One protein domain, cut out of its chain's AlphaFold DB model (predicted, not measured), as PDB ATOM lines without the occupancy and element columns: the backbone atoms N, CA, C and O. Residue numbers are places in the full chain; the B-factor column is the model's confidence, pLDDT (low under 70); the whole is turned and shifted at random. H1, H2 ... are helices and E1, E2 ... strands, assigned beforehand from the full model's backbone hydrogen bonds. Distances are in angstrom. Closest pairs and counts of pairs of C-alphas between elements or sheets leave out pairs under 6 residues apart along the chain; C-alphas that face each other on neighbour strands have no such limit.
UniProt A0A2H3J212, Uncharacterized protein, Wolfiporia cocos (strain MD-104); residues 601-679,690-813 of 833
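This is residues 601 to 679 and 690 to 813 of the 833 residues of an uncharacterized protein of Wolfiporia cocos (strain MD-104) (UniProt A0A2H3J212). A long, twisted antiparallel sheet, with E4, E5 and E6 side by side as its long strands, has helices H1, H3 and H4 over one face and no named helix over the other. E2 and E3 line one side of this long-stranded part, with E1 beyond E2, and E7 and E8 line the other side. The 203 printed residues include four named helices and eight named strands, in the order H1 H2 E1 E2 E3 E4 E5 E6 E7 E8 H3 H4, of mixed class. The whole is elongated, spanning 66 by 36 by 29 A, and only just compact, close to loose, with a radius of gyration of the C-alphas of 19.7 A.

H1, residues 601 to 618, begins at C-alpha 601 (-48.674, -25.900, 10.942), measures 25.6 A and has a kink of 26 degrees near residue 610. H2 is residues 640 to 643, E1 648 to 652, E2 662 to 669 and E3 675 to 679. E4, residues 690 to 705, measures 49.0 A; E5, 714 to 731, 56.1 A; E6, 734 to 751, 56.8 A. E7, residues 754 to 765, measures 31.5 A and bends by 59 degrees at residue 757. E8 is residues 769 to 771 and H3 782 to 789. H4, residues 798 to 813, measures 22.5 A and ends at C-alpha 813 (-58.069, -35.210, 3.947).

E4, E5, E6 and E7 form a meander, each strand the antiparallel neighbour of the one before, in three hairpins: N 699 and O 722 are 2.8 A apart, N 725 and O 740 2.9 A, N 749 and O 756 2.8 A. E2 and E3 lie on one side of E4, with N 665 to O 702 at 2.8 A and N 677 to O 692 at 3.2 A. E1 and E2 are a hairpin, N 651 to O 666 at 3.2 A. E8 pairs with E6, N 739 to O 769 at 2.9 A. H1, H3 and H4 are on the same face, at heights over the sheet of 8.4, 7.9 and 9.7 A. H1 touches H4, opposite ways at a shallow tilt of 27 degrees; their closest C-alphas, of Ile 606 and Val 805, are 6.8 A apart. H2 is not on the sheet. Every O i to N i+4 pair is within hydrogen-bond range in H3 and H4, 12 of 14 in H1; H2 is too short for one.

The C-alphas farthest apart, of Asp 711 and Ala 732, are 67.0 A apart. Residues 680 to 689 are not printed; C-alphas 679 and 690 are 6.1 A apart across this cut. The link from H1 to H2 is long, 21 residues. Confidence is under 70 for 73 residues, among them 612 to 659.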
ATOM      1  N   THR A 601     -50.029 -25.650  11.446       72.38
ATOM      2  CA  THR A 601     -48.674 -25.900  10.942       72.38
ATOM      3  C   THR A 601     -48.682 -26.573   9.572       72.38
ATOM      4  O   THR A 601     -47.938 -26.136   8.694       72.38
ATOM      5  N   GLU A 602     -49.524 -27.587   9.362       76.75
ATOM      6  CA  GLU A 602     -49.656 -28.266   8.065       76.75
ATOM      7  C   GLU A 602     -50.197 -27.319   6.996       76.75
ATOM      8  O   GLU A 602     -49.629 -27.244   5.905       76.75
ATOM      9  N   LEU A 603     -51.223 -26.518   7.318       78.00
ATOM     10  CA  LEU A 603     -51.718 -25.513   6.377       78.00
ATOM     11  C   LEU A 603     -50.617 -24.508   6.016       78.00
ATOM     12  O   LEU A 603     -50.420 -24.207   4.840       78.00
ATOM     13  N   LEU A 604     -49.869 -24.005   7.004       77.19
ATOM     14  CA  LEU A 604     -48.764 -23.081   6.750       77.19
ATOM     15  C   LEU A 604     -47.675 -23.709   5.876       77.19
ATOM     16  O   LEU A 604     -47.098 -23.007   5.052       77.19
ATOM     17  N   GLN A 605     -47.386 -25.003   6.016       77.94
ATOM     18  CA  GLN A 605     -46.421 -25.694   5.156       77.94
ATOM     19  C   GLN A 605     -46.917 -25.824   3.713       77.94
ATOM     20  O   GLN A 605     -46.156 -25.524   2.791       77.94
ATOM     21  N   ILE A 606     -48.184 -26.205   3.510       80.38
ATOM     22  CA  ILE A 606     -48.792 -26.270   2.174       80.38
ATOM     23  C   ILE A 606     -48.738 -24.891   1.521       80.38
ATOM     24  O   ILE A 606     -48.180 -24.749   0.430       80.38
ATOM     25  N   LEU A 607     -49.225 -23.865   2.225       79.06
ATOM     26  CA  LEU A 607     -49.212 -22.490   1.737       79.06
ATOM     27  C   LEU A 607     -47.786 -22.026   1.435       79.06
ATOM     28  O   LEU A 607     -47.555 -21.473   0.369       79.06
ATOM     29  N   ARG A 608     -46.801 -22.307   2.296       74.31
ATOM     30  CA  ARG A 608     -45.391 -21.967   2.031       74.31
ATOM     31  C   ARG A 608     -44.868 -22.595   0.741       74.31
ATOM     32  O   ARG A 608     -44.220 -21.902  -0.035       74.31
ATOM     33  N   SER A 609     -45.145 -23.879   0.522       75.94
ATOM     34  CA  SER A 609     -44.648 -24.611  -0.649       75.94
ATOM     35  C   SER A 609     -45.278 -24.163  -1.968       75.94
ATOM     36  O   SER A 609     -44.606 -24.132  -2.994       75.94
ATOM     37  N   GLU A 610     -46.553 -23.777  -1.956       80.94
ATOM     38  CA  GLU A 610     -47.226 -23.298  -3.165       80.94
ATOM     39  C   GLU A 610     -46.939 -21.801  -3.397       80.94
ATOM     40  O   GLU A 610     -46.762 -21.363  -4.532       80.94
ATOM     41  N   LEU A 611     -46.761 -21.006  -2.334       71.75
ATOM     42  CA  LEU A 611     -46.387 -19.589  -2.435       71.75
ATOM     43  C   LEU A 611     -44.915 -19.364  -2.808       71.75
ATOM     44  O   LEU A 611     -44.570 -18.282  -3.280       71.75
ATOM     45  N   SER A 612     -44.026 -20.353  -2.668       67.50
ATOM     46  CA  SER A 612     -42.670 -20.223  -3.221       67.50
ATOM     47  C   SER A 612     -42.675 -20.160  -4.753       67.50
ATOM     48  O   SER A 612     -41.807 -19.510  -5.333       67.50
ATOM     49  N   ILE A 613     -43.689 -20.735  -5.414       65.56
ATOM     50  CA  ILE A 613     -43.888 -20.610  -6.869       65.56
ATOM     51  C   ILE A 613     -44.170 -19.149  -7.240       65.56
ATOM     52  O   ILE A 613     -43.609 -18.644  -8.213       65.56
ATOM     53  N   PHE A 614     -44.943 -18.433  -6.419       63.34
ATOM     54  CA  PHE A 614     -45.201 -16.997  -6.571       63.34
ATOM     55  C   PHE A 614     -43.900 -16.193  -6.653       63.34
ATOM     56  O   PHE A 614     -43.718 -15.369  -7.548       63.34
ATOM     57  N   ASN A 615     -42.958 -16.490  -5.755       63.06
ATOM     58  CA  ASN A 615     -41.664 -15.813  -5.725       63.06
ATOM     59  C   ASN A 615     -40.826 -16.106  -6.982       63.06
ATOM     60  O   ASN A 615     -40.087 -15.231  -7.426       63.06
ATOM     61  N   SER A 616     -40.964 -17.295  -7.583       62.06
ATOM     62  CA  SER A 616     -40.249 -17.645  -8.819       62.06
ATOM     63  C   SER A 616     -40.772 -16.904 -10.058       62.06
ATOM     64  O   SER A 616     -39.999 -16.609 -10.966       62.06
ATOM     65  N   ILE A 617     -42.063 -16.548 -10.079       57.25
ATOM     66  CA  ILE A 617     -42.697 -15.826 -11.195       57.25
ATOM     67  C   ILE A 617     -42.376 -14.326 -11.129       57.25
ATOM     68  O   ILE A 617     -42.092 -13.700 -12.147       57.25
ATOM     69  N   VAL A 618     -42.355 -13.751  -9.923       53.84
ATOM     70  CA  VAL A 618     -42.107 -12.316  -9.699       53.84
ATOM     71  C   VAL A 618     -40.649 -11.899  -9.983       53.84
ATOM     72  O   VAL A 618     -40.371 -10.725 -10.227       53.84
ATOM     73  N   ALA A 619     -39.707 -12.845 -10.010       54.00
ATOM     74  CA  ALA A 619     -38.277 -12.574 -10.161       54.00
ATOM     75  C   ALA A 619     -37.830 -12.107 -11.569       54.00
ATOM     76  O   ALA A 619     -36.662 -11.759 -11.739       54.00
ATOM     77  N   VAL A 620     -38.714 -12.070 -12.579       53.72
ATOM     78  CA  VAL A 620     -38.335 -11.767 -13.975       53.72
ATOM     79  C   VAL A 620     -39.098 -10.550 -14.510       53.72
ATOM     80  O   VAL A 620     -40.191 -10.681 -15.055       53.72
ATOM     81  N   VAL A 621     -38.497  -9.358 -14.415       59.00
ATOM     82  CA  VAL A 621     -38.999  -8.140 -15.079       59.00
ATOM     83  C   VAL A 621     -38.015  -7.715 -16.168       59.00
ATOM     84  O   VAL A 621     -36.878  -7.340 -15.880       59.00
ATOM     85  N   ASP A 622     -38.449  -7.783 -17.427       61.03
ATOM     86  CA  ASP A 622     -37.681  -7.287 -18.573       61.03
ATOM     87  C   ASP A 622     -37.895  -5.771 -18.727       61.03
ATOM     88  O   ASP A 622     -39.028  -5.302 -18.832       61.03
ATOM     89  N   LEU A 623     -36.806  -4.995 -18.719       60.19
ATOM     90  CA  LEU A 623     -36.847  -3.532 -18.823       60.19
ATOM     91  C   LEU A 623     -36.769  -3.020 -20.272       60.19
ATOM     92  O   LEU A 623     -36.799  -1.807 -20.478       60.19
ATOM     93  N   GLY A 624     -36.669  -3.904 -21.275       55.38
ATOM     94  CA  GLY A 624     -36.937  -3.569 -22.680       55.38
ATOM     95  C   GLY A 624     -36.112  -2.411 -23.268       55.38
ATOM     96  O   GLY A 624     -36.644  -1.587 -24.014       55.38
ATOM     97  N   VAL A 625     -34.817  -2.309 -22.952       48.66
ATOM     98  CA  VAL A 625     -33.969  -1.183 -23.397       48.66
ATOM     99  C   VAL A 625     -33.308  -1.459 -24.765       48.66
ATOM    100  O   VAL A 625     -32.119  -1.717 -24.836       48.66
ATOM    101  N   SER A 626     -34.049  -1.334 -25.876       40.50
ATOM    102  CA  SER A 626     -33.540  -1.333 -27.277       40.50
ATOM    103  C   SER A 626     -32.832  -2.616 -27.791       40.50
ATOM    104  O   SER A 626     -32.218  -3.379 -27.055       40.50
ATOM    105  N   ALA A 627     -32.880  -2.832 -29.112       38.56
ATOM    106  CA  ALA A 627     -32.517  -4.063 -29.834       38.56
ATOM    107  C   ALA A 627     -31.051  -4.552 -29.712       38.56
ATOM    108  O   ALA A 627     -30.716  -5.586 -30.284       38.56
ATOM    109  N   THR A 628     -30.171  -3.847 -28.993       40.84
ATOM    110  CA  THR A 628     -28.758  -4.238 -28.825       40.84
ATOM    111  C   THR A 628     -28.232  -4.207 -27.387       40.84
ATOM    112  O   THR A 628     -27.128  -4.695 -27.176       40.84
ATOM    113  N   ASN A 629     -28.978  -3.708 -26.389       44.22
ATOM    114  CA  ASN A 629     -28.504  -3.615 -24.997       44.22
ATOM    115  C   ASN A 629     -29.622  -3.921 -23.989       44.22
ATOM    116  O   ASN A 629     -30.159  -3.034 -23.333       44.22
ATOM    117  N   ILE A 630     -29.945  -5.203 -23.826       45.84
ATOM    118  CA  ILE A 630     -30.964  -5.642 -22.870       45.84
ATOM    119  C   ILE A 630     -30.442  -5.407 -21.441       45.84
ATOM    120  O   ILE A 630     -29.569  -6.120 -20.935       45.84
ATOM    121  N   LEU A 631     -31.009  -4.412 -20.756       45.59
ATOM    122  CA  LEU A 631     -30.990  -4.329 -19.294       45.59
ATOM    123  C   LEU A 631     -31.959  -5.395 -18.769       45.59
ATOM    124  O   LEU A 631     -33.021  -5.092 -18.239       45.59
ATOM    125  N   SER A 632     -31.616  -6.671 -18.970       42.56
ATOM    126  CA  SER A 632     -32.338  -7.734 -18.296       42.56
ATOM    127  C   SER A 632     -31.874  -7.696 -16.851       42.56
ATOM    128  O   SER A 632     -30.669  -7.750 -16.555       42.56
ATOM    129  N   ILE A 633     -32.840  -7.608 -15.946       46.12
ATOM    130  CA  ILE A 633     -32.707  -8.258 -14.653       46.12
ATOM    131  C   ILE A 633     -32.819  -9.750 -14.998       46.12
ATOM    132  O   ILE A 633     -33.887 -10.349 -14.929       46.12
ATOM    133  N   SER A 634     -31.742 -10.304 -15.570       39.19
ATOM    134  CA  SER A 634     -31.634 -11.739 -15.823       39.19
ATOM    135  C   SER A 634     -31.815 -12.427 -14.481       39.19
ATOM    136  O   SER A 634     -31.239 -11.933 -13.507       39.19
ATOM    137  N   PRO A 635     -32.556 -13.546 -14.408       39.47
ATOM    138  CA  PRO A 635     -32.556 -14.364 -13.214       39.47
ATOM    139  C   PRO A 635     -31.109 -14.788 -13.005       39.47
ATOM    140  O   PRO A 635     -30.576 -15.630 -13.729       39.47
ATOM    141  N   TYR A 636     -30.436 -14.142 -12.063       33.22
ATOM    142  CA  TYR A 636     -29.325 -14.777 -11.401       33.22
ATOM    143  C   TYR A 636     -29.994 -15.923 -10.631       33.22
ATOM    144  O   TYR A 636     -30.591 -15.721  -9.582       33.22
ATOM    145  N   GLU A 637     -30.041 -17.063 -11.326       40.88
ATOM    146  CA  GLU A 637     -30.280 -18.419 -10.851       40.88
ATOM    147  C   GLU A 637     -31.704 -18.834 -10.434       40.88
ATOM    148  O   GLU A 637     -32.001 -19.069  -9.266       40.88
ATOM    149  N   LEU A 638     -32.558 -19.129 -11.423       35.97
ATOM    150  CA  LEU A 638     -33.756 -19.958 -11.199       35.97
ATOM    151  C   LEU A 638     -33.422 -21.365 -10.635       35.97
ATOM    152  O   LEU A 638     -34.305 -22.007 -10.068       35.97
ATOM    153  N   ASP A 639     -32.173 -21.826 -10.779       36.34
ATOM    154  CA  ASP A 639     -31.676 -23.083 -10.202       36.34
ATOM    155  C   ASP A 639     -31.196 -22.913  -8.743       36.34
ATOM    156  O   ASP A 639     -31.528 -23.740  -7.903       36.34
ATOM    157  N   TYR A 640     -30.583 -21.784  -8.372       36.09
ATOM    158  CA  TYR A 640     -30.180 -21.486  -6.981       36.09
ATOM    159  C   TYR A 640     -31.388 -21.184  -6.080       36.09
ATOM    160  O   TYR A 640     -31.411 -21.556  -4.909       36.09
ATOM    161  N   PHE A 641     -32.458 -20.590  -6.633       40.19
ATOM    162  CA  PHE A 641     -33.729 -20.392  -5.917       40.19
ATOM    163  C   PHE A 641     -34.494 -21.698  -5.631       40.19
ATOM    164  O   PHE A 641     -35.359 -21.705  -4.752       40.19
ATOM    165  N   LYS A 642     -34.201 -22.794  -6.349       41.03
ATOM    166  CA  LYS A 642     -34.757 -24.129  -6.062       41.03
ATOM    167  C   LYS A 642     -33.976 -24.869  -4.973       41.03
ATOM    168  O   LYS A 642     -34.551 -25.746  -4.334       41.03
ATOM    169  N   GLU A 643     -32.704 -24.529  -4.768       38.19
ATOM    170  CA  GLU A 643     -31.777 -25.308  -3.939       38.19
ATOM    171  C   GLU A 643     -31.753 -24.906  -2.451       38.19
ATOM    172  O   GLU A 643     -31.426 -25.752  -1.621       38.19
ATOM    173  N   ASP A 644     -32.171 -23.686  -2.072       44.19
ATOM    174  CA  ASP A 644     -32.206 -23.275  -0.653       44.19
ATOM    175  C   ASP A 644     -33.433 -22.414  -0.249       44.19
ATOM    176  O   ASP A 644     -33.429 -21.182  -0.373       44.19
ATOM    177  N   PRO A 645     -34.485 -23.027   0.332       44.06
ATOM    178  CA  PRO A 645     -35.643 -22.322   0.894       44.06
ATOM    179  C   PRO A 645     -35.312 -21.352   2.046       44.06
ATOM    180  O   PRO A 645     -36.161 -20.531   2.408       44.06
ATOM    181  N   ALA A 646     -34.113 -21.421   2.646       42.47
ATOM    182  CA  ALA A 646     -33.715 -20.605   3.797       42.47
ATOM    183  C   ALA A 646     -33.386 -19.137   3.452       42.47
ATOM    184  O   ALA A 646     -33.135 -18.327   4.350       42.47
ATOM    185  N   GLN A 647     -33.412 -18.755   2.171       50.75
ATOM    186  CA  GLN A 647     -33.097 -17.388   1.739       50.75
ATOM    187  C   GLN A 647     -34.238 -16.377   1.948       50.75
ATOM    188  O   GLN A 647     -34.002 -15.167   1.880       50.75
ATOM    189  N   PHE A 648     -35.452 -16.833   2.269       53.53
ATOM    190  CA  PHE A 648     -36.562 -15.959   2.653       53.53
ATOM    191  C   PHE A 648     -36.526 -15.664   4.154       53.53
ATOM    192  O   PHE A 648     -36.650 -16.566   4.985       53.53
ATOM    193  N   GLN A 649     -36.408 -14.386   4.520       54.53
ATOM    194  CA  GLN A 649     -36.623 -13.969   5.903       54.53
ATOM    195  C   GLN A 649     -38.128 -13.876   6.154       54.53
ATOM    196  O   GLN A 649     -38.783 -12.906   5.776       54.53
ATOM    197  N   TRP A 650     -38.676 -14.915   6.777       54.81
ATOM    198  CA  TRP A 650     -40.015 -14.865   7.346       54.81
ATOM    199  C   TRP A 650     -39.952 -14.074   8.645       54.81
ATOM    200  O   TRP A 650     -39.370 -14.529   9.630       54.81
ATOM    201  N   GLY A 651     -40.540 -12.883   8.637       58.56
ATOM    202  CA  GLY A 651     -40.827 -12.147   9.858       58.56
ATOM    203  C   GLY A 651     -42.262 -12.433  10.272       58.56
ATOM    204  O   GLY A 651     -43.192 -12.120   9.527       58.56
ATOM    205  N   GLU A 652     -42.457 -13.015  11.454       58.25
ATOM    206  CA  GLU A 652     -43.728 -12.831  12.151       58.25
ATOM    207  C   GLU A 652     -43.732 -11.385  12.652       58.25
ATOM    208  O   GLU A 652     -42.886 -10.991  13.456       58.25
ATOM    209  N   GLU A 653     -44.611 -10.558  12.096       63.12
ATOM    210  CA  GLU A 653     -44.768  -9.191  12.576       63.12
ATOM    211  C   GLU A 653     -45.535  -9.265  13.898       63.12
ATOM    212  O   GLU A 653     -46.686  -9.691  13.895       63.12
ATOM    213  N   ASP A 654     -44.851  -8.928  15.002       48.31
ATOM    214  CA  ASP A 654     -45.319  -8.901  16.399       48.31
ATOM    215  C   ASP A 654     -46.820  -9.236  16.567       48.31
ATOM    216  O   ASP A 654     -47.692  -8.361  16.585       48.31
ATOM    217  N   SER A 655     -47.139 -10.526  16.728       49.81
ATOM    218  CA  SER A 655     -48.499 -11.007  17.021       49.81
ATOM    219  C   SER A 655     -49.027 -10.514  18.377       49.81
ATOM    220  O   SER A 655     -50.205 -10.683  18.699       49.81
ATOM    221  N   SER A 656     -48.194  -9.810  19.149       43.09
ATOM    222  CA  SER A 656     -48.444  -9.339  20.508       43.09
ATOM    223  C   SER A 656     -49.550  -8.269  20.648       43.09
ATOM    224  O   SER A 656     -49.829  -7.834  21.770       43.09
ATOM    225  N   ARG A 657     -50.245  -7.847  19.569       45.84
ATOM    226  CA  ARG A 657     -51.337  -6.840  19.646       45.84
ATOM    227  C   ARG A 657     -52.588  -7.053  18.785       45.84
ATOM    228  O   ARG A 657     -53.467  -6.189  18.831       45.84
ATOM    229  N   SER A 658     -52.750  -8.151  18.044       52.22
ATOM    230  CA  SER A 658     -53.971  -8.311  17.233       52.22
ATOM    231  C   SER A 658     -55.169  -8.689  18.127       52.22
ATOM    232  O   SER A 658     -55.318  -9.803  18.627       52.22
ATOM    233  N   LYS A 659     -56.050  -7.715  18.388       56.53
ATOM    234  CA  LYS A 659     -57.276  -7.886  19.192       56.53
ATOM    235  C   LYS A 659     -58.334  -8.767  18.516       56.53
ATOM    236  O   LYS A 659     -59.418  -8.901  19.079       56.53
ATOM    237  N   GLU A 660     -58.041  -9.386  17.375       73.25
ATOM    238  CA  GLU A 660     -59.048  -9.962  16.470       73.25
ATOM    239  C   GLU A 660     -58.721 -11.382  15.979       73.25
ATOM    240  O   GLU A 660     -59.431 -11.901  15.132       73.25
ATOM    241  N   GLY A 661     -57.688 -12.047  16.517       83.31
ATOM    242  CA  GLY A 661     -57.328 -13.393  16.042       83.31
ATOM    243  C   GLY A 661     -56.725 -13.382  14.633       83.31
ATOM    244  O   GLY A 661     -56.824 -14.361  13.908       83.31
ATOM    245  N   LEU A 662     -56.113 -12.267  14.237       88.31
ATOM    246  CA  LEU A 662     -55.406 -12.107  12.972       88.31
ATOM    247  C   LEU A 662     -53.922 -12.414  13.165       88.31
ATOM    248  O   LEU A 662     -53.276 -11.798  14.017       88.31
ATOM    249  N   VAL A 663     -53.371 -13.297  12.340       84.19
ATOM    250  CA  VAL A 663     -51.926 -13.528  12.245       84.19
ATOM    251  C   VAL A 663     -51.452 -13.074  10.872       84.19
ATOM    252  O   VAL A 663     -52.015 -13.476   9.857       84.19
ATOM    253  N   THR A 664     -50.435 -12.209  10.845       88.25
ATOM    254  CA  THR A 664     -49.853 -11.673   9.610       88.25
ATOM    255  C   THR A 664     -48.412 -12.140   9.474       88.25
ATOM    256  O   THR A 664     -47.575 -11.883  10.337       88.25
ATOM    257  N   TYR A 665     -48.118 -12.789   8.358       85.75
ATOM    258  CA  TYR A 665     -46.778 -13.167   7.948       85.75
ATOM    259  C   TYR A 665     -46.348 -12.259   6.808       85.75
ATOM    260  O   TYR A 665     -47.068 -12.139   5.819       85.75
ATOM    261  N   LYS A 666     -45.171 -11.645   6.923       87.69
ATOM    262  CA  LYS A 666     -44.545 -10.898   5.831       87.69
ATOM    263  C   LYS A 666     -43.251 -11.588   5.434       87.69
ATOM    264  O   LYS A 666     -42.472 -12.006   6.294       87.69
ATOM    265  N   TRP A 667     -43.016 -11.693   4.134       85.12
ATOM    266  CA  TRP A 667     -41.734 -12.146   3.610       85.12
ATOM    267  C   TRP A 667     -41.350 -11.320   2.393       85.12
ATOM    268  O   TRP A 667     -42.172 -10.991   1.538       85.12
ATOM    269  N   SER A 668     -40.069 -11.003   2.310       80.44
ATOM    270  CA  SER A 668     -39.444 -10.455   1.116       80.44
ATOM    271  C   SER A 668     -38.303 -11.389   0.717       80.44
ATOM    272  O   SER A 668     -37.648 -11.956   1.602       80.44
ATOM    273  N   PRO A 669     -38.016 -11.557  -0.585       71.56
ATOM    274  CA  PRO A 669     -36.718 -12.075  -0.993       71.56
ATOM    275  C   PRO A 669     -35.634 -11.213  -0.337       71.56
ATOM    276  O   PRO A 669     -35.855 -10.015  -0.104       71.56
ATOM    277  N   ARG A 670     -34.456 -11.778  -0.044       65.19
ATOM    278  CA  ARG A 670     -33.306 -10.912   0.251       65.19
ATOM    279  C   ARG A 670     -33.188  -9.891  -0.881       65.19
ATOM    280  O   ARG A 670     -33.381 -10.274  -2.037       65.19
ATOM    281  N   PRO A 671     -32.920  -8.610  -0.573       59.66
ATOM    282  CA  PRO A 671     -32.744  -7.614  -1.612       59.66
ATOM    283  C   PRO A 671     -31.670  -8.133  -2.565       59.66
ATOM    284  O   PRO A 671     -30.532  -8.360  -2.150       59.66
ATOM    285  N   ALA A 672     -32.058  -8.379  -3.818       56.62
ATOM    286  CA  ALA A 672     -31.090  -8.683  -4.853       56.62
ATOM    287  C   ALA A 672     -30.088  -7.517  -4.889       56.62
ATOM    288  O   ALA A 672     -30.506  -6.361  -4.719       56.62
ATOM    289  N   PRO A 673     -28.784  -7.783  -5.060       56.19
ATOM    290  CA  PRO A 673     -27.814  -6.711  -5.224       56.19
ATOM    291  C   PRO A 673     -28.301  -5.773  -6.334       56.19
ATOM    292  O   PRO A 673     -28.805  -6.228  -7.364       56.19
ATOM    293  N   SER A 674     -28.206  -4.461  -6.108       59.31
ATOM    294  CA  SER A 674     -28.554  -3.477  -7.130       59.31
ATOM    295  C   SER A 674     -27.745  -3.774  -8.389       59.31
ATOM    296  O   SER A 674     -26.515  -3.831  -8.347       59.31
ATOM    297  N   VAL A 675     -28.431  -4.003  -9.510       62.16
ATOM    298  CA  VAL A 675     -27.757  -4.226 -10.789       62.16
ATOM    299  C   VAL A 675     -27.366  -2.858 -11.329       62.16
ATOM    300  O   VAL A 675     -28.145  -2.185 -12.006       62.16
ATOM    301  N   ASP A 676     -26.152  -2.440 -10.991       66.19
ATOM    302  CA  ASP A 676     -25.536  -1.242 -11.540       66.19
ATOM    303  C   ASP A 676     -24.891  -1.608 -12.882       66.19
ATOM    304  O   ASP A 676     -23.871  -2.298 -12.938       66.19
ATOM    305  N   LYS A 677     -25.501  -1.178 -13.992       65.69
ATOM    306  CA  LYS A 677     -24.927  -1.337 -15.335       65.69
ATOM    307  C   LYS A 677     -24.561   0.037 -15.885       65.69
ATOM    308  O   LYS A 677     -25.419   0.879 -16.149       65.69
ATOM    309  N   THR A 678     -23.271   0.256 -16.117       65.94
ATOM    310  CA  THR A 678     -22.812   1.385 -16.929       65.94
ATOM    311  C   THR A 678     -23.110   1.065 -18.387       65.94
ATOM    312  O   THR A 678     -22.524   0.147 -18.961       65.94
ATOM    313  N   LEU A 679     -24.054   1.789 -18.988       63.00
ATOM    314  CA  LEU A 679     -24.355   1.615 -20.404       63.00
ATOM    315  C   LEU A 679     -23.319   2.389 -21.233       63.00
ATOM    316  O   LEU A 679     -23.033   3.550 -20.918       63.00
ATOM    317  N   PHE A 690     -23.681   7.179 -18.994       77.69
ATOM    318  CA  PHE A 690     -24.755   7.184 -18.004       77.69
ATOM    319  C   PHE A 690     -24.622   5.936 -17.132       77.69
ATOM    320  O   PHE A 690     -24.469   4.824 -17.646       77.69
ATOM    321  N   ASN A 691     -24.730   6.108 -15.818       81.50
ATOM    322  CA  ASN A 691     -24.899   4.982 -14.908       81.50
ATOM    323  C   ASN A 691     -26.395   4.776 -14.698       81.50
ATOM    324  O   ASN A 691     -27.053   5.645 -14.127       81.50
ATOM    325  N   VAL A 692     -26.927   3.654 -15.182       83.81
ATOM    326  CA  VAL A 692     -28.321   3.265 -14.964       83.81
ATOM    327  C   VAL A 692     -28.331   2.139 -13.942       83.81
ATOM    328  O   VAL A 692     -27.645   1.131 -14.115       83.81
ATOM    329  N   SER A 693     -29.111   2.307 -12.883       86.50
ATOM    330  CA  SER A 693     -29.369   1.252 -11.914       86.50
ATOM    331  C   SER A 693     -30.857   0.969 -11.836       86.50
ATOM    332  O   SER A 693     -31.694   1.867 -11.924       86.50
ATOM    333  N   ALA A 694     -31.201  -0.305 -11.712       86.56
ATOM    334  CA  ALA A 694     -32.567  -0.737 -11.485       86.56
ATOM    335  C   ALA A 694     -32.617  -1.542 -10.190       86.56
ATOM    336  O   ALA A 694     -31.771  -2.398  -9.931       86.56
ATOM    337  N   THR A 695     -33.618  -1.250  -9.371       86.56
ATOM    338  CA  THR A 695     -33.889  -1.953  -8.120       86.56
ATOM    339  C   THR A 695     -35.326  -2.444  -8.151       86.56
ATOM    340  O   THR A 695     -36.249  -1.671  -8.407       86.56
ATOM    341  N   CYS A 696     -35.510  -3.741  -7.923       86.75
ATOM    342  CA  CYS A 696     -36.817  -4.368  -7.799       86.75
ATOM    343  C   CYS A 696     -36.923  -4.947  -6.390       86.75
ATOM    344  O   CYS A 696     -36.073  -5.734  -5.977       86.75
ATOM    345  N   THR A 697     -37.937  -4.535  -5.635       87.31
ATOM    346  CA  THR A 697     -38.188  -5.058  -4.286       87.31
ATOM    347  C   THR A 697     -39.577  -5.659  -4.241       87.31
ATOM    348  O   THR A 697     -40.533  -5.022  -4.667       87.31
ATOM    349  N   THR A 698     -39.676  -6.887  -3.741       86.88
ATOM    350  CA  THR A 698     -40.940  -7.616  -3.605       86.88
ATOM    351  C   THR A 698     -41.226  -7.821  -2.130       86.88
ATOM    352  O   THR A 698     -40.370  -8.319  -1.402       86.88
ATOM    353  N   THR A 699     -42.420  -7.450  -1.690       88.94
ATOM    354  CA  THR A 699     -42.905  -7.699  -0.332       88.94
ATOM    355  C   THR A 699     -44.209  -8.461  -0.429       88.94
ATOM    356  O   THR A 699     -45.178  -7.945  -0.967       88.94
ATOM    357  N   ASN A 700     -44.247  -9.672   0.104       88.38
ATOM    358  CA  ASN A 700     -45.453 -10.481   0.154       88.38
ATOM    359  C   ASN A 700     -45.984 -10.544   1.588       88.38
ATOM    360  O   ASN A 700     -45.232 -10.414   2.559       88.38
ATOM    361  N   GLN A 701     -47.287 -10.755   1.716       91.75
ATOM    362  CA  GLN A 701     -47.992 -10.883   2.978       91.75
ATOM    363  C   GLN A 701     -49.038 -12.003   2.917       91.75
ATOM    364  O   GLN A 701     -49.730 -12.184   1.917       91.75
ATOM    365  N   LEU A 702     -49.168 -12.733   4.019       91.69
ATOM    366  CA  LEU A 702     -50.193 -13.741   4.269       91.69
ATOM    367  C   LEU A 702     -50.879 -13.367   5.578       91.69
ATOM    368  O   LEU A 702     -50.226 -13.257   6.612       91.69
ATOM    369  N   ARG A 703     -52.192 -13.182   5.540       93.00
ATOM    370  CA  ARG A 703     -53.025 -12.892   6.701       93.00
ATOM    371  C   ARG A 703     -53.994 -14.039   6.913       93.00
ATOM    372  O   ARG A 703     -54.698 -14.428   5.987       93.00
ATOM    373  N   ILE A 704     -54.027 -14.576   8.123       91.69
ATOM    374  CA  ILE A 704     -54.948 -15.642   8.514       91.69
ATOM    375  C   ILE A 704     -55.806 -15.114   9.657       91.69
ATOM    376  O   ILE A 704     -55.277 -14.705  10.691       91.69
ATOM    377  N   TYR A 705     -57.121 -15.115   9.460       91.62
ATOM    378  CA  TYR A 705     -58.102 -14.731  10.468       91.62
ATOM    379  C   TYR A 705     -58.672 -15.998  11.104       91.62
ATOM    380  O   TYR A 705     -59.311 -16.813  10.430       91.62
ATOM    381  N   PHE A 706     -58.441 -16.154  12.404       85.25
ATOM    382  CA  PHE A 706     -58.985 -17.242  13.207       85.25
ATOM    383  C   PHE A 706     -60.321 -16.798  13.824       85.25
ATOM    384  O   PHE A 706     -60.328 -15.867  14.638       85.25
ATOM    385  N   PRO A 707     -61.456 -17.425  13.463       79.38
ATOM    386  CA  PRO A 707     -62.739 -17.100  14.074       79.38
ATOM    387  C   PRO A 707     -62.698 -17.426  15.572       79.38
ATOM    388  O   PRO A 707     -62.143 -18.445  15.983       79.38
ATOM    389  N   ARG A 708     -63.273 -16.547  16.400       68.38
ATOM    390  CA  ARG A 708     -63.362 -16.751  17.858       68.38
ATOM    391  C   ARG A 708     -64.507 -17.663  18.280       68.38
ATOM    392  O   ARG A 708     -64.463 -18.198  19.386       68.38
ATOM    393  N   ASP A 709     -65.498 -17.830  17.416       61.28
ATOM    394  CA  ASP A 709     -66.728 -18.534  17.744       61.28
ATOM    395  C   ASP A 709     -66.663 -19.976  17.221       61.28
ATOM    396  O   ASP A 709     -66.246 -20.228  16.091       61.28
ATOM    397  N   ALA A 710     -67.035 -20.929  18.079       53.91
ATOM    398  CA  ALA A 710     -66.857 -22.370  17.877       53.91
ATOM    399  C   ALA A 710     -67.768 -22.988  16.794       53.91
ATOM    400  O   ALA A 710     -67.602 -24.159  16.444       53.91
ATOM    401  N   ASP A 711     -68.707 -22.222  16.241       51.97
ATOM    402  CA  ASP A 711     -69.699 -22.722  15.293       51.97
ATOM    403  C   ASP A 711     -69.174 -22.652  13.854       51.97
ATOM    404  O   ASP A 711     -69.417 -21.704  13.111       51.97
ATOM    405  N   GLY A 712     -68.449 -23.701  13.457       58.84
ATOM    406  CA  GLY A 712     -67.953 -23.875  12.093       58.84
ATOM    407  C   GLY A 712     -66.716 -23.025  11.830       58.84
ATOM    408  O   GLY A 712     -66.798 -21.896  11.360       58.84
ATOM    409  N   VAL A 713     -65.549 -23.595  12.117       66.81
ATOM    410  CA  VAL A 713     -64.248 -22.947  11.943       66.81
ATOM    411  C   VAL A 713     -64.015 -22.631  10.457       66.81
ATOM    412  O   VAL A 713     -63.601 -23.492   9.683       66.81
ATOM    413  N   ILE A 714     -64.317 -21.396  10.053       80.00
ATOM    414  CA  ILE A 714     -64.009 -20.851   8.728       80.00
ATOM    415  C   ILE A 714     -62.762 -19.987   8.872       80.00
ATOM    416  O   ILE A 714     -62.819 -18.912   9.470       80.00
ATOM    417  N   TRP A 715     -61.627 -20.432   8.337       87.62
ATOM    418  CA  TRP A 715     -60.430 -19.589   8.297       87.62
ATOM    419  C   TRP A 715     -60.517 -18.680   7.085       87.62
ATOM    420  O   TRP A 715     -60.594 -19.166   5.962       87.62
ATOM    421  N   GLN A 716     -60.493 -17.365   7.286       92.69
ATOM    422  CA  GLN A 716     -60.300 -16.443   6.171       92.69
ATOM    423  C   GLN A 716     -58.798 -16.272   5.956       92.69
ATOM    424  O   GLN A 716     -58.064 -15.926   6.881       92.69
ATOM    425  N   VAL A 717     -58.345 -16.552   4.741       92.06
ATOM    426  CA  VAL A 717     -56.949 -16.431   4.333       92.06
ATOM    427  C   VAL A 717     -56.867 -15.342   3.279       92.06
ATOM    428  O   VAL A 717     -57.549 -15.416   2.261       92.06
ATOM    429  N   GLU A 718     -56.040 -14.330   3.514       93.62
ATOM    430  CA  GLU A 718     -55.737 -13.275   2.549       93.62
ATOM    431  C   GLU A 718     -54.255 -13.345   2.185       93.62
ATOM    432  O   GLU A 718     -53.372 -13.319   3.040       93.62
ATOM    433  N   LEU A 719     -53.986 -13.436   0.895       92.00
ATOM    434  CA  LEU A 719     -52.676 -13.409   0.278       92.00
ATOM    435  C   LEU A 719     -52.534 -12.084  -0.449       92.00
ATOM    436  O   LEU A 719     -53.462 -11.638  -1.115       92.00
ATOM    437  N   GLY A 720     -51.371 -11.463  -0.376       93.00
ATOM    438  CA  GLY A 720     -51.097 -10.324  -1.231       93.00
ATOM    439  C   GLY A 720     -49.628  -9.994  -1.293       93.00
ATOM    440  O   GLY A 720     -48.809 -10.553  -0.567       93.00
ATOM    441  N   GLY A 721     -49.295  -9.041  -2.142       91.94
ATOM    442  CA  GLY A 721     -47.943  -8.544  -2.241       91.94
ATOM    443  C   GLY A 721     -47.864  -7.241  -3.009       91.94
ATOM    444  O   GLY A 721     -48.781  -6.849  -3.729       91.94
ATOM    445  N   GLU A 722     -46.738  -6.574  -2.823       93.06
ATOM    446  CA  GLU A 722     -46.375  -5.343  -3.498       93.06
ATOM    447  C   GLU A 722     -44.976  -5.491  -4.087       93.06
ATOM    448  O   GLU A 722     -44.035  -5.924  -3.414       93.06
ATOM    449  N   ILE A 723     -44.834  -5.109  -5.350       91.50
ATOM    450  CA  ILE A 723     -43.549  -5.074  -6.041       91.50
ATOM    451  C   ILE A 723     -43.268  -3.636  -6.426       91.50
ATOM    452  O   ILE A 723     -44.058  -3.016  -7.131       91.50
ATOM    453  N   HIS A 724     -42.126  -3.114  -5.993       93.00
ATOM    454  CA  HIS A 724     -41.638  -1.793  -6.368       93.00
ATOM    455  C   HIS A 724     -40.492  -1.932  -7.352       93.00
ATOM    456  O   HIS A 724     -39.460  -2.509  -7.009       93.00
ATOM    457  N   LEU A 725     -40.641  -1.325  -8.526       93.00
ATOM    458  CA  LEU A 725     -39.569  -1.164  -9.498       93.00
ATOM    459  C   LEU A 725     -39.118   0.296  -9.506       93.00
ATOM    460  O   LEU A 725     -39.899   1.194  -9.820       93.00
ATOM    461  N   SER A 726     -37.853   0.534  -9.177       92.12
ATOM    462  CA  SER A 726     -37.221   1.848  -9.263       92.12
ATOM    463  C   SER A 726     -36.038   1.805 -10.219       92.12
ATOM    464  O   SER A 726     -35.101   1.033 -10.030       92.12
ATOM    465  N   VAL A 727     -36.088   2.658 -11.238       92.06
ATOM    466  CA  VAL A 727     -35.011   2.879 -12.203       92.06
ATOM    467  C   VAL A 727     -34.388   4.232 -11.896       92.06
ATOM    468  O   VAL A 727     -35.092   5.239 -11.828       92.06
ATOM    469  N   LYS A 728     -33.073   4.261 -11.704       90.75
ATOM    470  CA  LYS A 728     -32.281   5.467 -11.479       90.75
ATOM    471  C   LYS A 728     -31.263   5.636 -12.593       90.75
ATOM    472  O   LYS A 728     -30.707   4.663 -13.094       90.75
ATOM    473  N   MET A 729     -31.003   6.878 -12.971       88.81
ATOM    474  CA  MET A 729     -29.979   7.234 -13.941       88.81
ATOM    475  C   MET A 729     -29.182   8.423 -13.426       88.81
ATOM    476  O   MET A 729     -29.749   9.472 -13.130       88.81
ATOM    477  N   ASN A 730     -27.865   8.257 -13.370       87.00
ATOM    478  CA  ASN A 730     -26.920   9.259 -12.898       87.00
ATOM    479  C   ASN A 730     -26.024   9.717 -14.053       87.00
ATOM    480  O   ASN A 730     -25.408   8.889 -14.731       87.00
ATOM    481  N   HIS A 731     -25.927  11.032 -14.256       84.31
ATOM    482  CA  HIS A 731     -25.069  11.643 -15.273       84.31
ATOM    483  C   HIS A 731     -24.454  12.955 -14.787       84.31
ATOM    484  O   HIS A 731     -25.177  13.943 -14.679       84.31
ATOM    485  N   ALA A 732     -23.131  12.965 -14.570       76.75
ATOM    486  CA  ALA A 732     -22.205  14.091 -14.315       76.75
ATOM    487  C   ALA A 732     -22.559  15.129 -13.213       76.75
ATOM    488  O   ALA A 732     -21.667  15.599 -12.516       76.75
ATOM    489  N   SER A 733     -23.824  15.506 -13.043       80.81
ATOM    490  CA  SER A 733     -24.384  16.371 -11.991       80.81
ATOM    491  C   SER A 733     -25.911  16.230 -11.825       80.81
ATOM    492  O   SER A 733     -26.508  16.941 -11.020       80.81
ATOM    493  N   GLN A 734     -26.563  15.344 -12.585       85.12
ATOM    494  CA  GLN A 734     -28.012  15.156 -12.590       85.12
ATOM    495  C   GLN A 734     -28.351  13.698 -12.256       85.12
ATOM    496  O   GLN A 734     -27.779  12.769 -12.830       85.12
ATOM    497  N   GLU A 735     -29.273  13.522 -11.311       89.31
ATOM    498  CA  GLU A 735     -29.888  12.243 -10.952       89.31
ATOM    499  C   GLU A 735     -31.356  12.290 -11.379       89.31
ATOM    500  O   GLU A 735     -32.082  13.245 -11.079       89.31
ATOM    501  N   TRP A 736     -31.785  11.248 -12.081       89.69
ATOM    502  CA  TRP A 736     -33.186  11.014 -12.396       89.69
ATOM    503  C   TRP A 736     -33.609   9.678 -11.824       89.69
ATOM    504  O   TRP A 736     -32.863   8.704 -11.893       89.69
ATOM    505  N   SER A 737     -34.833   9.615 -11.312       92.38
ATOM    506  CA  SER A 737     -35.439   8.344 -10.945       92.38
ATOM    507  C   SER A 737     -36.884   8.263 -11.405       92.38
ATOM    508  O   SER A 737     -37.593   9.269 -11.466       92.38
ATOM    509  N   ALA A 738     -37.304   7.056 -11.759       93.19
ATOM    510  CA  ALA A 738     -38.690   6.693 -11.986       93.19
ATOM    511  C   ALA A 738     -39.008   5.490 -11.098       93.19
ATOM    512  O   ALA A 738     -38.226   4.538 -11.040       93.19
ATOM    513  N   ARG A 739     -40.141   5.522 -10.398       94.62
ATOM    514  CA  ARG A 739     -40.609   4.408  -9.570       94.62
ATOM    515  C   ARG A 739     -42.057   4.089  -9.894       94.62
ATOM    516  O   ARG A 739     -42.882   4.989  -9.870       94.62
ATOM    517  N   SER A 740     -42.366   2.826 -10.142       95.88
ATOM    518  CA  SER A 740     -43.738   2.314 -10.212       95.88
ATOM    519  C   SER A 740     -43.856   1.113  -9.280       95.88
ATOM    520  O   SER A 740     -42.846   0.504  -8.906       95.88
ATOM    521  N   SER A 741     -45.076   0.796  -8.868       94.88
ATOM    522  CA  SER A 741     -45.351  -0.411  -8.108       94.88
ATOM    523  C   SER A 741     -46.560  -1.151  -8.645       94.88
ATOM    524  O   SER A 741     -47.407  -0.594  -9.349       94.88
ATOM    525  N   VAL A 742     -46.620  -2.435  -8.321       94.12
ATOM    526  CA  VAL A 742     -47.752  -3.297  -8.616       94.12
ATOM    527  C   VAL A 742     -48.187  -4.000  -7.341       94.12
ATOM    528  O   VAL A 742     -47.364  -4.561  -6.621       94.12
ATOM    529  N   ASN A 743     -49.486  -3.936  -7.070       94.00
ATOM    530  CA  ASN A 743     -50.133  -4.585  -5.940       94.00
ATOM    531  C   ASN A 743     -51.012  -5.720  -6.451       94.00
ATOM    532  O   ASN A 743     -51.730  -5.555  -7.441       94.00
ATOM    533  N   TRP A 744     -50.983  -6.845  -5.751       91.94
ATOM    534  CA  TRP A 744     -51.878  -7.968  -5.996       91.94
ATOM    535  C   TRP A 744     -52.405  -8.501  -4.671       91.94
ATOM    536  O   TRP A 744     -51.699  -8.489  -3.659       91.94
ATOM    537  N   ASP A 745     -53.640  -8.985  -4.685       92.06
ATOM    538  CA  ASP A 745     -54.238  -9.630  -3.528       92.06
ATOM    539  C   ASP A 745     -55.327 -10.637  -3.918       92.06
ATOM    540  O   ASP A 745     -56.021 -10.523  -4.936       92.06
ATOM    541  N   ALA A 746     -55.428 -11.674  -3.096       91.44
ATOM    542  CA  ALA A 746     -56.395 -12.747  -3.191       91.44
ATOM    543  C   ALA A 746     -56.852 -13.132  -1.788       91.44
ATOM    544  O   ALA A 746     -56.082 -13.101  -0.836       91.44
ATOM    545  N   SER A 747     -58.102 -13.539  -1.649       93.00
ATOM    546  CA  SER A 747     -58.641 -14.050  -0.398       93.00
ATOM    547  C   SER A 747     -59.497 -15.272  -0.655       93.00
ATOM    548  O   SER A 747     -60.110 -15.403  -1.712       93.00
ATOM    549  N   PHE A 748     -59.522 -16.181   0.304       92.62
ATOM    550  CA  PHE A 748     -60.387 -17.347   0.281       92.62
ATOM    551  C   PHE A 748     -60.755 -17.749   1.706       92.62
ATOM    552  O   PHE A 748     -60.145 -17.307   2.680       92.62
ATOM    553  N   GLN A 749     -61.788 -18.570   1.831       93.19
ATOM    554  CA  GLN A 749     -62.240 -19.128   3.096       93.19
ATOM    555  C   GLN A 749     -61.951 -20.625   3.114       93.19
ATOM    556  O   GLN A 749     -62.204 -21.305   2.133       93.19
ATOM    557  N   LEU A 750     -61.424 -21.150   4.212       89.44
ATOM    558  CA  LEU A 750     -61.190 -22.577   4.394       89.44
ATOM    559  C   LEU A 750     -62.208 -23.117   5.396       89.44
ATOM    560  O   LEU A 750     -62.177 -22.734   6.567       89.44
ATOM    561  N   ARG A 751     -63.101 -24.003   4.947       88.12
ATOM    562  CA  ARG A 751     -64.124 -24.650   5.779       88.12
ATOM    563  C   ARG A 751     -63.961 -26.163   5.687       88.12
ATOM    564  O   ARG A 751     -64.147 -26.743   4.626       88.12
ATOM    565  N   GLY A 752     -63.586 -26.812   6.793       83.06
ATOM    566  CA  GLY A 752     -63.401 -28.273   6.814       83.06
ATOM    567  C   GLY A 752     -62.362 -28.780   5.803       83.06
ATOM    568  O   GLY A 752     -62.512 -29.874   5.275       83.06
ATOM    569  N   GLY A 753     -61.351 -27.957   5.496       81.00
ATOM    570  CA  GLY A 753     -60.316 -28.254   4.503       81.00
ATOM    571  C   GLY A 753     -60.724 -28.035   3.036       81.00
ATOM    572  O   GLY A 753     -59.919 -28.284   2.145       81.00
ATOM    573  N   VAL A 754     -61.924 -27.507   2.778       84.75
ATOM    574  CA  VAL A 754     -62.371 -27.068   1.447       84.75
ATOM    575  C   VAL A 754     -62.193 -25.556   1.310       84.75
ATOM    576  O   VAL A 754     -62.587 -24.797   2.200       84.75
ATOM    577  N   ILE A 755     -61.598 -25.117   0.200       89.12
ATOM    578  CA  ILE A 755     -61.481 -23.712  -0.187       89.12
ATOM    579  C   ILE A 755     -62.821 -23.241  -0.772       89.12
ATOM    580  O   ILE A 755     -63.295 -23.721  -1.798       89.12
ATOM    581  N   GLU A 756     -63.419 -22.249  -0.127       92.06
ATOM    582  CA  GLU A 756     -64.656 -21.572  -0.500       92.06
ATOM    583  C   GLU A 756     -64.397 -20.070  -0.721       92.06
ATOM    584  O   GLU A 756     -63.398 -19.511  -0.269       92.06
ATOM    585  N   ASN A 757     -65.337 -19.379  -1.375       88.94
ATOM    586  CA  ASN A 757     -65.379 -17.911  -1.447       88.94
ATOM    587  C   ASN A 757     -64.074 -17.242  -1.915       88.94
ATOM    588  O   ASN A 757     -63.664 -16.214  -1.372       88.94
ATOM    589  N   VAL A 758     -63.444 -17.810  -2.945       90.88
ATOM    590  CA  VAL A 758     -62.270 -17.225  -3.595       90.88
ATOM    591  C   VAL A 758     -62.624 -15.858  -4.188       90.88
ATOM    592  O   VAL A 758     -63.526 -15.735  -5.016       90.88
ATOM    593  N   LYS A 759     -61.890 -14.824  -3.779       90.94
ATOM    594  CA  LYS A 759     -61.953 -13.469  -4.331       90.94
ATOM    595  C   LYS A 759     -60.547 -13.029  -4.702       90.94
ATOM    596  O   LYS A 759     -59.649 -13.070  -3.872       90.94
ATOM    597  N   SER A 760     -60.366 -12.561  -5.927       88.38
ATOM    598  CA  SER A 760     -59.148 -11.879  -6.362       88.38
ATOM    599  C   SER A 760     -59.525 -10.458  -6.754       88.38
ATOM    600  O   SER A 760     -60.454 -10.271  -7.539       88.38
ATOM    601  N   ASN A 761     -58.813  -9.465  -6.222       85.81
ATOM    602  CA  ASN A 761     -58.980  -8.070  -6.645       85.81
ATOM    603  C   ASN A 761     -58.151  -7.749  -7.903       85.81
ATOM    604  O   ASN A 761     -58.127  -6.607  -8.367       85.81
ATOM    605  N   GLY A 762     -57.512  -8.766  -8.494       85.88
ATOM    606  CA  GLY A 762     -56.658  -8.632  -9.662       85.88
ATOM    607  C   GLY A 762     -55.324  -7.960  -9.344       85.88
ATOM    608  O   GLY A 762     -54.885  -7.874  -8.199       85.88
ATOM    609  N   ILE A 763     -54.655  -7.514 -10.404       90.19
ATOM    610  CA  ILE A 763     -53.353  -6.853 -10.339       90.19
ATOM    611  C   ILE A 763     -53.569  -5.366 -10.619       90.19
ATOM    612  O   ILE A 763     -54.120  -5.000 -11.660       90.19
ATOM    613  N   SER A 764     -53.130  -4.500  -9.706       94.00
ATOM    614  CA  SER A 764     -53.242  -3.046  -9.846       94.00
ATOM    615  C   SER A 764     -51.862  -2.405  -9.980       94.00
ATOM    616  O   SER A 764     -50.967  -2.641  -9.174       94.00
ATOM    617  N   PHE A 765     -51.685  -1.586 -11.018       94.75
ATOM    618  CA  PHE A 765     -50.424  -0.902 -11.311       94.75
ATOM    619  C   PHE A 765     -50.523   0.571 -10.927       94.75
ATOM    620  O   PHE A 765     -51.458   1.253 -11.352       94.75
ATOM    621  N   GLN A 766     -49.544   1.072 -10.179       96.56
ATOM    622  CA  GLN A 766     -49.428   2.489  -9.852       96.56
ATOM    623  C   GLN A 766     -48.715   3.252 -10.974       96.56
ATOM    624  O   GLN A 766     -47.761   2.756 -11.580       96.56
ATOM    625  N   GLU A 767     -49.174   4.476 -11.246       95.69
ATOM    626  CA  GLU A 767     -48.507   5.375 -12.192       95.69
ATOM    627  C   GLU A 767     -47.062   5.663 -11.751       95.69
ATOM    628  O   GLU A 767     -46.798   5.772 -10.548       95.69
ATOM    629  N   PRO A 768     -46.115   5.792 -12.694       93.56
ATOM    630  CA  PRO A 768     -44.728   6.059 -12.357       93.56
ATOM    631  C   PRO A 768     -44.570   7.446 -11.715       93.56
ATOM    632  O   PRO A 768     -45.001   8.467 -12.250       93.56
ATOM    633  N   VAL A 769     -43.893   7.494 -10.569       94.19
ATOM    634  CA  VAL A 769     -43.464   8.733  -9.914       94.19
ATOM    635  C   VAL A 769     -42.059   9.069 -10.397       94.19
ATOM    636  O   VAL A 769     -41.125   8.286 -10.209       94.19
ATOM    637  N   HIS A 770     -41.906  10.240 -11.012       92.25
ATOM    638  CA  HIS A 770     -40.634  10.723 -11.541       92.25
ATOM    639  C   HIS A 770     -40.013  11.787 -10.629       92.25
ATOM    640  O   HIS A 770     -40.696  12.709 -10.185       92.25
ATOM    641  N   THR A 771     -38.702  11.705 -10.404       91.62
ATOM    642  CA  THR A 771     -37.912  12.737  -9.716       91.62
ATOM    643  C   THR A 771     -36.723  13.153 -10.584       91.62
ATOM    644  O   THR A 771     -36.030  12.288 -11.118       91.62
ATOM    645  N   GLY A 772     -36.460  14.457 -10.707       88.31
ATOM    646  CA  GLY A 772     -35.362  15.020 -11.511       88.31
ATOM    647  C   GLY A 772     -35.837  16.117 -12.475       88.31
ATOM    648  O   GLY A 772     -37.026  16.423 -12.543       88.31
ATOM    649  N   SER A 773     -34.918  16.750 -13.211       77.19
ATOM    650  CA  SER A 773     -35.258  17.825 -14.158       77.19
ATOM    651  C   SER A 773     -36.055  17.287 -15.362       77.19
ATOM    652  O   SER A 773     -35.737  16.240 -15.924       77.19
ATOM    653  N   SER A 774     -37.098  18.018 -15.769       62.72
ATOM    654  CA  SER A 774     -38.225  17.596 -16.627       62.72
ATOM    655  C   SER A 774     -37.916  17.182 -18.079       62.72
ATOM    656  O   SER A 774     -38.843  16.965 -18.858       62.72
ATOM    657  N   ASN A 775     -36.649  17.078 -18.484       61.66
ATOM    658  CA  ASN A 775     -36.266  16.932 -19.896       61.66
ATOM    659  C   ASN A 775     -35.918  15.499 -20.332       61.66
ATOM    660  O   ASN A 775     -35.517  15.291 -21.478       61.66
ATOM    661  N   VAL A 776     -36.102  14.488 -19.480       57.84
ATOM    662  CA  VAL A 776     -35.732  13.104 -19.817       57.84
ATOM    663  C   VAL A 776     -36.954  12.293 -20.248       57.84
ATOM    664  O   VAL A 776     -37.530  11.536 -19.479       57.84
ATOM    665  N   ARG A 777     -37.317  12.397 -21.533       59.28
ATOM    666  CA  ARG A 777     -38.287  11.505 -22.212       59.28
ATOM    667  C   ARG A 777     -37.732  10.098 -22.525       59.28
ATOM    668  O   ARG A 777     -38.293   9.405 -23.365       59.28
ATOM    669  N   LYS A 778     -36.594   9.697 -21.943       67.62
ATOM    670  CA  LYS A 778     -35.817   8.525 -22.401       67.62
ATOM    671  C   LYS A 778     -35.639   7.402 -21.374       67.62
ATOM    672  O   LYS A 778     -34.995   6.412 -21.706       67.62
ATOM    673  N   LEU A 779     -36.167   7.530 -20.155       75.25
ATOM    674  CA  LEU A 779     -36.139   6.404 -19.217       75.25
ATOM    675  C   LEU A 779     -37.190   5.359 -19.616       75.25
ATOM    676  O   LEU A 779     -38.286   5.755 -20.022       75.25
ATOM    677  N   PRO A 780     -36.882   4.053 -19.496       81.25
ATOM    678  CA  PRO A 780     -37.892   3.007 -19.595       81.25
ATOM    679  C   PRO A 780     -39.008   3.295 -18.594       81.25
ATOM    680  O   PRO A 780     -38.725   3.597 -17.433       81.25
ATOM    681  N   ASP A 781     -40.261   3.231 -19.039       88.88
ATOM    682  CA  ASP A 781     -41.403   3.389 -18.145       88.88
ATOM    683  C   ASP A 781     -41.490   2.154 -17.229       88.88
ATOM    684  O   ASP A 781     -41.799   1.058 -17.717       88.88
ATOM    685  N   PRO A 782     -41.225   2.290 -15.912       91.31
ATOM    686  CA  PRO A 782     -41.243   1.148 -15.007       91.31
ATOM    687  C   PRO A 782     -42.637   0.516 -14.922       91.31
ATOM    688  O   PRO A 782     -42.737  -0.682 -14.669       91.31
ATOM    689  N   ARG A 783     -43.713   1.270 -15.190       93.62
ATOM    690  CA  ARG A 783     -45.065   0.710 -15.237       93.62
ATOM    691  C   ARG A 783     -45.234  -0.212 -16.436       93.62
ATOM    692  O   ARG A 783     -45.681  -1.339 -16.257       93.62
ATOM    693  N   SER A 784     -44.859   0.238 -17.632       90.62
ATOM    694  CA  SER A 784     -44.904  -0.588 -18.845       90.62
ATOM    695  C   SER A 784     -44.044  -1.851 -18.712       90.62
ATOM    696  O   SER A 784     -44.458  -2.923 -19.155       90.62
ATOM    697  N   ALA A 785     -42.881  -1.760 -18.054       89.00
ATOM    698  CA  ALA A 785     -42.031  -2.919 -17.774       89.00
ATOM    699  C   ALA A 785     -42.711  -3.921 -16.825       89.00
ATOM    700  O   ALA A 785     -42.747  -5.119 -17.112       89.00
ATOM    701  N   LEU A 786     -43.323  -3.433 -15.739       89.19
ATOM    702  CA  LEU A 786     -44.133  -4.268 -14.850       89.19
ATOM    703  C   LEU A 786     -45.315  -4.889 -15.612       89.19
ATOM    704  O   LEU A 786     -45.490  -6.099 -15.577       89.19
ATOM    705  N   GLN A 787     -46.090  -4.107 -16.364       91.44
ATOM    706  CA  GLN A 787     -47.221  -4.617 -17.149       91.44
ATOM    707  C   GLN A 787     -46.799  -5.712 -18.127       91.44
ATOM    708  O   GLN A 787     -47.483  -6.725 -18.231       91.44
ATOM    709  N   THR A 788     -45.655  -5.540 -18.789       86.38
ATOM    710  CA  THR A 788     -45.104  -6.544 -19.704       86.38
ATOM    711  C   THR A 788     -44.757  -7.829 -18.956       86.38
ATOM    712  O   THR A 788     -45.182  -8.902 -19.380       86.38
ATOM    713  N   GLY A 789     -44.071  -7.727 -17.810       82.44
ATOM    714  CA  GLY A 789     -43.719  -8.879 -16.970       82.44
ATOM    715  C   GLY A 789     -44.930  -9.647 -16.422       82.44
ATOM    716  O   GLY A 789     -44.859 -10.860 -16.259       82.44
ATOM    717  N   PHE A 790     -46.049  -8.952 -16.206       82.94
ATOM    718  CA  PHE A 790     -47.311  -9.518 -15.723       82.94
ATOM    719  C   PHE A 790     -48.311  -9.889 -16.834       82.94
ATOM    720  O   PHE A 790     -49.411 -10.355 -16.534       82.94
ATOM    721  N   SER A 791     -47.958  -9.692 -18.108       81.81
ATOM    722  CA  SER A 791     -48.804 -10.018 -19.263       81.81
ATOM    723  C   SER A 791     -48.382 -11.332 -19.943       81.81
ATOM    724  O   SER A 791     -47.213 -11.714 -19.915       81.81
ATOM    725  N   GLY A 792     -49.329 -12.033 -20.580       79.62
ATOM    726  CA  GLY A 792     -49.073 -13.264 -21.351       79.62
ATOM    727  C   GLY A 792     -49.105 -14.557 -20.524       79.62
ATOM    728  O   GLY A 792     -49.779 -14.624 -19.501       79.62
ATOM    729  N   GLU A 793     -48.367 -15.588 -20.957       65.00
ATOM    730  CA  GLU A 793     -48.266 -16.909 -20.287       65.00
ATOM    731  C   GLU A 793     -47.675 -16.845 -18.866       65.00
ATOM    732  O   GLU A 793     -47.714 -17.822 -18.126       65.00
ATOM    733  N   ARG A 794     -47.124 -15.687 -18.480       65.50
ATOM    734  CA  ARG A 794     -46.568 -15.411 -17.147       65.50
ATOM    735  C   ARG A 794     -47.537 -14.667 -16.231       65.50
ATOM    736  O   ARG A 794     -47.169 -14.342 -15.104       65.50
ATOM    737  N   ALA A 795     -48.751 -14.374 -16.703       68.25
ATOM    738  CA  ALA A 795     -49.786 -13.804 -15.860       68.25
ATOM    739  C   ALA A 795     -50.037 -14.745 -14.678       68.25
ATOM    740  O   ALA A 795     -50.214 -15.951 -14.846       68.25
ATOM    741  N   ILE A 796     -50.024 -14.184 -13.473       69.56
ATOM    742  CA  ILE A 796     -50.273 -14.947 -12.257       69.56
ATOM    743  C   ILE A 796     -51.733 -15.399 -12.274       69.56
ATOM    744  O   ILE A 796     -52.636 -14.616 -11.979       69.56
ATOM    745  N   ASP A 797     -51.962 -16.667 -12.608       79.38
ATOM    746  CA  ASP A 797     -53.268 -17.287 -12.434       79.38
ATOM    747  C   ASP A 797     -53.436 -17.698 -10.970       79.38
ATOM    748  O   ASP A 797     -53.071 -18.792 -10.533       79.38
ATOM    749  N   LEU A 798     -53.994 -16.774 -10.193       74.69
ATOM    750  CA  LEU A 798     -54.345 -17.001  -8.796       74.69
ATOM    751  C   LEU A 798     -55.258 -18.222  -8.617       74.69
ATOM    752  O   LEU A 798     -55.145 -18.906  -7.601       74.69
ATOM    753  N   ASN A 799     -56.113 -18.541  -9.594       79.88
ATOM    754  CA  ASN A 799     -56.975 -19.719  -9.508       79.88
ATOM    755  C   ASN A 799     -56.164 -21.007  -9.634       79.88
ATOM    756  O   ASN A 799     -56.426 -21.956  -8.905       79.88
ATOM    757  N   HIS A 800     -55.149 -21.037 -10.500       82.31
ATOM    758  CA  HIS A 800     -54.265 -22.195 -10.628       82.31
ATOM    759  C   HIS A 800     -53.563 -22.523  -9.304       82.31
ATOM    760  O   HIS A 800     -53.498 -23.681  -8.898       82.31
ATOM    761  N   ILE A 801     -53.091 -21.500  -8.590       79.00
ATOM    762  CA  ILE A 801     -52.413 -21.677  -7.299       79.00
ATOM    763  C   ILE A 801     -53.393 -22.175  -6.239       79.00
ATOM    764  O   ILE A 801     -53.083 -23.110  -5.505       79.00
ATOM    765  N   LEU A 802     -54.591 -21.596  -6.181       81.62
ATOM    766  CA  LEU A 802     -55.622 -22.043  -5.247       81.62
ATOM    767  C   LEU A 802     -56.081 -23.474  -5.537       81.62
ATOM    768  O   LEU A 802     -56.271 -24.237  -4.594       81.62
ATOM    769  N   ASN A 803     -56.160 -23.872  -6.809       82.62
ATOM    770  CA  ASN A 803     -56.441 -25.254  -7.195       82.62
ATOM    771  C   ASN A 803     -55.346 -26.205  -6.699       82.62
ATOM    772  O   ASN A 803     -55.664 -27.248  -6.142       82.62
ATOM    773  N   ARG A 804     -54.066 -25.828  -6.797       83.81
ATOM    774  CA  ARG A 804     -52.966 -26.646  -6.261       83.81
ATOM    775  C   ARG A 804     -52.964 -26.738  -4.737       83.81
ATOM    776  O   ARG A 804     -52.655 -27.793  -4.182       83.81
ATOM    777  N   VAL A 805     -53.333 -25.657  -4.044       81.81
ATOM    778  CA  VAL A 805     -53.545 -25.697  -2.588       81.81
ATOM    779  C   VAL A 805     -54.701 -26.645  -2.258       81.81
ATOM    780  O   VAL A 805     -54.542 -27.476  -1.367       81.81
ATOM    781  N   GLN A 806     -55.816 -26.582  -2.997       86.12
ATOM    782  CA  GLN A 806     -56.950 -27.495  -2.825       86.12
ATOM    783  C   GLN A 806     -56.545 -28.955  -3.060       86.12
ATOM    784  O   GLN A 806     -56.802 -29.789  -2.201       86.12
ATOM    785  N   GLU A 807     -55.838 -29.260  -4.149       85.88
ATOM    786  CA  GLU A 807     -55.356 -30.615  -4.457       85.88
ATOM    787  C   GLU A 807     -54.500 -31.188  -3.317       85.88
ATOM    788  O   GLU A 807     -54.643 -32.351  -2.939       85.88
ATOM    789  N   ARG A 808     -53.628 -30.369  -2.713       83.25
ATOM    790  CA  ARG A 808     -52.826 -30.793  -1.555       83.25
ATOM    791  C   ARG A 808     -53.658 -30.997  -0.295       83.25
ATOM    792  O   ARG A 808     -53.372 -31.922   0.464       83.25
ATOM    793  N   LEU A 809     -54.663 -30.155  -0.066       81.38
ATOM    794  CA  LEU A 809     -55.599 -30.326   1.045       81.38
ATOM    795  C   LEU A 809     -56.411 -31.616   0.875       81.38
ATOM    796  O   LEU A 809     -56.510 -32.388   1.826       81.38
ATOM    797  N   ASP A 810     -56.888 -31.908  -0.333       82.50
ATOM    798  CA  ASP A 810     -57.634 -33.130  -0.646       82.50
ATOM    799  C   ASP A 810     -56.792 -34.385  -0.370       82.50
ATOM    800  O   ASP A 810     -57.267 -35.325   0.268       82.50
ATOM    801  N   VAL A 811     -55.507 -34.389  -0.747       80.31
ATOM    802  CA  VAL A 811     -54.583 -35.502  -0.448       80.31
ATOM    803  C   VAL A 811     -54.410 -35.728   1.058       80.31
ATOM    804  O   VAL A 811     -54.293 -36.874   1.503       80.31
ATOM    805  N   LEU A 812     -54.394 -34.662   1.864       75.19
ATOM    806  CA  LEU A 812     -54.294 -34.782   3.321       75.19
ATOM    807  C   LEU A 812     -55.597 -35.279   3.952       75.19
ATOM    808  O   LEU A 812     -55.548 -36.095   4.874       75.19
ATOM    809  N   LEU A 813     -56.746 -34.834   3.441       74.12
ATOM    810  CA  LEU A 813     -58.069 -35.210   3.947       74.12
ATOM    811  C   LEU A 813     -58.481 -36.641   3.573       74.12
ATOM    812  O   LEU A 813     -59.227 -37.270   4.318       74.12
TER     813      LEU A 813